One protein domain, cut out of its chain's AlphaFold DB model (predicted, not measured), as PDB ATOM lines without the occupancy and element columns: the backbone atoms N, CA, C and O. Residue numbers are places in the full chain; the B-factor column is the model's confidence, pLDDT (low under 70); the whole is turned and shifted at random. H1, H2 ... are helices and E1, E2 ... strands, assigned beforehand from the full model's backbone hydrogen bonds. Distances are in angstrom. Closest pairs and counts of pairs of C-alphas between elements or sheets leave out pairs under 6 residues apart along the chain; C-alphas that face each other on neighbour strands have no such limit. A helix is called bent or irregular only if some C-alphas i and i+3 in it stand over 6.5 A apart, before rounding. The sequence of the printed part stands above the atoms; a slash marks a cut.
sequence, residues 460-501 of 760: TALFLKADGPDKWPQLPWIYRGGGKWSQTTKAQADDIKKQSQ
ATOM      1  N   THR A 460     199.926 217.668 187.820       64.25
ATOM      2  CA  THR A 460     199.709 219.112 188.066       64.25
ATOM      3  C   THR A 460     199.473 219.487 189.532       64.25
ATOM      4  O   THR A 460     199.387 220.675 189.857       64.25
ATOM      5  N   ALA A 461     199.420 218.508 190.438       77.00
ATOM      6  CA  ALA A 461     199.357 218.755 191.874       77.00
ATOM      7  C   ALA A 461     200.708 219.249 192.445       77.00
ATOM      8  O   ALA A 461     201.785 218.969 191.915       77.00
ATOM      9  N   LEU A 462     200.632 220.011 193.541       89.56
ATOM     10  CA  LEU A 462     201.782 220.498 194.310       89.56
ATOM     11  C   LEU A 462     201.893 219.698 195.608       89.56
ATOM     12  O   LEU A 462     201.108 219.918 196.532       89.56
ATOM     13  N   PHE A 463     202.883 218.818 195.677       93.44
ATOM     14  CA  PHE A 463     203.093 217.890 196.786       93.44
ATOM     15  C   PHE A 463     204.061 218.462 197.832       93.44
ATOM     16  O   PHE A 463     204.879 219.336 197.528       93.44
ATOM     17  N   LEU A 464     203.974 217.979 199.073       94.06
ATOM     18  CA  LEU A 464     204.997 218.199 200.103       94.06
ATOM     19  C   LEU A 464     206.170 217.231 199.886       94.06
ATOM     20  O   LEU A 464     206.032 216.252 199.162       94.06
ATOM     21  N   LYS A 465     207.327 217.476 200.520       94.69
ATOM     22  CA  LYS A 465     208.512 216.597 200.395       94.69
ATOM     23  C   LYS A 465     208.182 215.134 200.763       94.69
ATOM     24  O   LYS A 465     208.392 214.238 199.950       94.69
ATOM     25  N   ALA A 466     207.525 214.950 201.913       92.31
ATOM     26  CA  ALA A 466     207.024 213.670 202.429       92.31
ATOM     27  C   ALA A 466     205.878 213.039 201.603       92.31
ATOM     28  O   ALA A 466     205.531 211.885 201.822       92.31
ATOM     29  N   ASP A 467     205.289 213.782 200.661       92.00
ATOM     30  CA  ASP A 467     204.191 213.338 199.791       92.00
ATOM     31  C   ASP A 467     204.585 213.347 198.306       92.00
ATOM     32  O   ASP A 467     203.722 213.362 197.436       92.00
ATOM     33  N   GLY A 468     205.883 213.384 197.999       93.94
ATOM     34  CA  GLY A 468     206.392 213.455 196.631       93.94
ATOM     35  C   GLY A 468     207.762 212.789 196.520       93.94
ATOM     36  O   GLY A 468     207.812 211.560 196.452       93.94
ATOM     37  N   PRO A 469     208.872 213.550 196.532       95.38
ATOM     38  CA  PRO A 469     210.221 212.999 196.368       95.38
ATOM     39  C   PRO A 469     210.614 211.952 197.415       95.38
ATOM     40  O   PRO A 469     211.393 211.067 197.091       95.38
ATOM     41  N   ASP A 470     210.062 212.003 198.633       94.00
ATOM     42  CA  ASP A 470     210.401 211.029 199.684       94.00
ATOM     43  C   ASP A 470     209.617 209.708 199.559       94.00
ATOM     44  O   ASP A 470     210.021 208.708 200.142       94.00
ATOM     45  N   LYS A 471     208.509 209.691 198.799       92.12
ATOM     46  CA  LYS A 471     207.697 208.486 198.519       92.12
ATOM     47  C   LYS A 471     207.983 207.882 197.145       92.12
ATOM     48  O   LYS A 471     207.934 206.668 196.992       92.12
ATOM     49  N   TRP A 472     208.293 208.723 196.160       92.19
ATOM     50  CA  TRP A 472     208.577 208.321 194.780       92.19
ATOM     51  C   TRP A 472     209.878 208.977 194.274       92.19
ATOM     52  O   TRP A 472     209.821 209.815 193.365       92.19
ATOM     53  N   PRO A 473     211.051 208.653 194.856       94.19
ATOM     54  CA  PRO A 473     212.340 209.252 194.482       94.19
ATOM     55  C   PRO A 473     212.754 208.981 193.026       94.19
ATOM     56  O   PRO A 473     213.547 209.733 192.466       94.19
ATOM     57  N   GLN A 474     212.196 207.945 192.395       91.19
ATOM     58  CA  GLN A 474     212.418 207.587 190.992       91.19
ATOM     59  C   GLN A 474     211.736 208.529 189.979       91.19
ATOM     60  O   GLN A 474     212.026 208.451 188.787       91.19
ATOM     61  N   LEU A 475     210.830 209.410 190.421       91.94
ATOM     62  CA  LEU A 475     210.140 210.366 189.547       91.94
ATOM     63  C   LEU A 475     210.862 211.731 189.534       91.94
ATOM     64  O   LEU A 475     211.381 212.168 190.560       91.94
ATOM     65  N   PRO A 476     210.894 212.457 188.398       93.62
ATOM     66  CA  PRO A 476     211.601 213.734 188.301       93.62
ATOM     67  C   PRO A 476     210.839 214.859 189.026       93.62
ATOM     68  O   PRO A 476     209.894 215.437 188.490       93.62
ATOM     69  N   TRP A 477     211.261 215.200 190.246       95.81
ATOM     70  CA  TRP A 477     210.629 216.236 191.073       95.81
ATOM     71  C   TRP A 477     211.316 217.602 190.964       95.81
ATOM     72  O   TRP A 477     212.501 217.749 191.251       95.81
ATOM     73  N   ILE A 478     210.545 218.647 190.647       95.50
ATOM     74  CA  ILE A 478     211.031 220.030 190.572       95.50
ATOM     75  C   ILE A 478     210.519 220.830 191.775       95.50
ATOM     76  O   ILE A 478     209.309 221.000 191.963       95.50
ATOM     77  N   TYR A 479     211.435 221.385 192.570       95.94
ATOM     78  CA  TYR A 479     211.086 222.258 193.693       95.94
ATOM     79  C   TYR A 479     210.444 223.574 193.211       95.94
ATOM     80  O   TYR A 479     210.878 224.200 192.241       95.94
ATOM     81  N   ARG A 480     209.377 224.005 193.892       90.12
ATOM     82  CA  ARG A 480     208.564 225.198 193.567       90.12
ATOM     83  C   ARG A 480     208.712 226.328 194.591       90.12
ATOM     84  O   ARG A 480     208.103 227.380 194.409       90.12
ATOM     85  N   GLY A 481     209.514 226.126 195.638       87.25
ATOM     86  CA  GLY A 481     209.591 227.015 196.796       87.25
ATOM     87  C   GLY A 481     208.538 226.692 197.863       87.25
ATOM     88  O   GLY A 481     207.535 226.027 197.598       87.25
ATOM     89  N   GLY A 482     208.774 227.151 199.096       92.50
ATOM     90  CA  GLY A 482     207.829 226.996 200.211       92.50
ATOM     91  C   GLY A 482     207.507 225.542 200.583       92.50
ATOM     92  O   GLY A 482     206.364 225.252 200.928       92.50
ATOM     93  N   GLY A 483     208.478 224.627 200.463       93.75
ATOM     94  CA  GLY A 483     208.313 223.206 200.802       93.75
ATOM     95  C   GLY A 483     207.568 222.357 199.762       93.75
ATOM     96  O   GLY A 483     207.291 221.190 200.037       93.75
ATOM     97  N   LYS A 484     207.237 222.915 198.586       94.75
ATOM     98  CA  LYS A 484     206.400 222.256 197.570       94.75
ATOM     99  C   LYS A 484     207.173 221.781 196.343       94.75
ATOM    100  O   LYS A 484     208.075 222.469 195.868       94.75
ATOM    101  N   TRP A 485     206.746 220.651 195.791       95.94
ATOM    102  CA  TRP A 485     207.344 219.968 194.643       95.94
ATOM    103  C   TRP A 485     206.284 219.671 193.569       95.94
ATOM    104  O   TRP A 485     205.111 219.476 193.889       95.94
ATOM    105  N   SER A 486     206.681 219.643 192.295       95.00
ATOM    106  CA  SER A 486     205.839 219.185 191.177       95.00
ATOM    107  C   SER A 486     206.686 218.530 190.087       95.00
ATOM    108  O   SER A 486     207.808 218.969 189.845       95.00
ATOM    109  N   GLN A 487     206.141 217.538 189.384       93.12
ATOM    110  CA  GLN A 487     206.829 216.889 188.259       93.12
ATOM    111  C   GLN A 487     206.939 217.818 187.034       93.12
ATOM    112  O   GLN A 487     207.994 217.945 186.418       93.12
ATOM    113  N   THR A 488     205.866 218.544 186.704       90.50
ATOM    114  CA  THR A 488     205.839 219.492 185.577       90.50
ATOM    115  C   THR A 488     206.528 220.823 185.905       90.50
ATOM    116  O   THR A 488     206.519 221.292 187.054       90.50
ATOM    117  N   THR A 489     207.121 221.475 184.895       88.25
ATOM    118  CA  THR A 489     207.640 222.854 185.019       88.25
ATOM    119  C   THR A 489     206.501 223.860 185.216       88.25
ATOM    120  O   THR A 489     205.372 223.627 184.784       88.25
ATOM    121  N   LYS A 490     206.781 225.024 185.826       85.06
ATOM    122  CA  LYS A 490     205.757 226.077 185.980       85.06
ATOM    123  C   LYS A 490     205.188 226.524 184.624       85.06
ATOM    124  O   LYS A 490     203.982 226.701 184.517       85.06
ATOM    125  N   ALA A 491     206.039 226.659 183.603       82.38
ATOM    126  CA  ALA A 491     205.615 227.012 182.250       82.38
ATOM    127  C   ALA A 491     204.633 225.975 181.679       82.38
ATOM    128  O   ALA A 491     203.525 226.344 181.304       82.38
ATOM    129  N   GLN A 492     204.977 224.681 181.732       86.31
ATOM    130  CA  GLN A 492     204.075 223.598 181.311       86.31
ATOM    131  C   GLN A 492     202.750 223.611 182.084       86.31
ATOM    132  O   GLN A 492     201.698 223.487 181.470       86.31
ATOM    133  N   ALA A 493     202.769 223.804 183.406       83.56
ATOM    134  CA  ALA A 493     201.547 223.872 184.208       83.56
ATOM    135  C   ALA A 493     200.656 225.075 183.827       83.56
ATOM    136  O   ALA A 493     199.436 224.931 183.714       83.56
ATOM    137  N   ASP A 494     201.253 226.245 183.573       82.12
ATOM    138  CA  ASP A 494     200.537 227.426 183.080       82.12
ATOM    139  C   ASP A 494     200.026 227.231 181.631       82.12
ATOM    140  O   ASP A 494     198.963 227.749 181.292       82.12
ATOM    141  N   ASP A 495     200.718 226.467 180.778       85.31
ATOM    142  CA  ASP A 495     200.305 226.176 179.393       85.31
ATOM    143  C   ASP A 495     199.206 225.104 179.294       85.31
ATOM    144  O   ASP A 495     198.221 225.311 178.581       85.31
ATOM    145  N   ILE A 496     199.287 224.024 180.080       82.19
ATOM    146  CA  ILE A 496     198.203 223.039 180.260       82.19
ATOM    147  C   ILE A 496     196.923 223.751 180.724       82.19
ATOM    148  O   ILE A 496     195.826 223.491 180.226       82.19
ATOM    149  N   LYS A 497     197.061 224.724 181.633       79.38
ATOM    150  CA  LYS A 497     195.945 225.539 182.125       79.38
ATOM    151  C   LYS A 497     195.364 226.487 181.066       79.38
ATOM    152  O   LYS A 497     194.157 226.714 181.065       79.38
ATOM    153  N   LYS A 498     196.178 227.018 180.146       78.94
ATOM    154  CA  LYS A 498     195.681 227.786 178.985       78.94
ATOM    155  C   LYS A 498     194.908 226.883 178.022       78.94
ATOM    156  O   LYS A 498     193.838 227.274 177.564       78.94
ATOM    157  N   GLN A 499     195.412 225.676 177.744       75.94
ATOM    158  CA  GLN A 499     194.734 224.707 176.876       75.94
ATOM    159  C   GLN A 499     193.357 224.310 177.431       75.94
ATOM    160  O   GLN A 499     192.368 224.389 176.701       75.94
ATOM    161  N   SER A 500     193.259 223.979 178.723       72.56
ATOM    162  CA  SER A 500     191.973 223.628 179.342       72.56
ATOM    163  C   SER A 500     191.001 224.809 179.442       72.56
ATOM    164  O   SER A 500     189.793 224.610 179.349       72.56
ATOM    165  N   GLN A 501     191.479 226.055 179.551       68.62
ATOM    166  CA  GLN A 501     190.600 227.228 179.460       68.62
ATOM    167  C   GLN A 501     190.049 227.447 178.043       68.62
ATOM    168  O   GLN A 501     188.854 227.696 177.900       68.62
TER     169      GLN A 501
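This is residues 460 to 501 of the 760 residues of an uncharacterized protein of Piedraia hortae CBS 480.64 (UniProt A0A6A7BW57). A small two-stranded hairpin, E1 and E2, has a long winding stretch before it and one helix, H1, leading away after it, with the loop of the winding stretch and the far end of H1 at opposite ends of the longest axis. The winding stretch, residues 460 to 477, has no named element, but its residues 463 to 464 run alongside E2 in a short antiparallel pairing. The printed part has 42 residues, with two named strands and one named helix in the order E1, E2, H1; the sheet has the order E1 - E2 and is antiparallel. The class is mixed, helices and strands, with under half of the residues, 19, in named elements. The whole is only just compact, close to loose, with a radius of gyration of the C-alphas of 11.0 A, and only just elongated, with spans of 32 by 21 by 12 A.

The printed part begins at Thr 460, with its C-alpha at (199.709, 219.112, 188.066). Residues 460 to 477 come first, and their C-alphas lie 5 to 14 A from the mean of all C-alphas. E1 is residues 478 to 481, 9.5 A from first to last C-alpha, and begins at C-alpha 478, (211.031, 220.030, 190.572). E2 is residues 484 to 486, 7.1 A long by the same measure. H1 is residues 490 to 501, 16.5 A from first to last C-alpha, and ends at C-alpha 501, (190.600, 227.228, 179.460). H1 is not bent.

Residues 463 to 464 pair with residues 484 to 485 of E2, antiparallel. E1 and E2 form a hairpin, with a tight link of 2 residues between them. They are antiparallel, with 149 degrees between their N-to-C directions. The C-alphas of Tyr 479 and Trp 485 face each other at 4.5 A. N 480 and O 484, at 2.8 A, and N 478 and O 486, at 2.9 A, are within hydrogen-bond range. A tight link of 3 residues joins E2 to H1. E1 and H1 are apart, but only just, with their closest C-alphas 8.1 A from each other. In H1 every O i to N i+4 pair is within hydrogen-bond range.

The two C-alphas farthest apart are those of Asp 470 and Gln 501, at 32.6 A. The first and last printed C-alphas, of Thr 460 and Gln 501, are 14.9 A apart. The printed part has no cut, and neither link between named elements is long. The mean pLDDT of the printed part is 88.3; residues 460 and 501 are under 70, and the mean of H1 is 80.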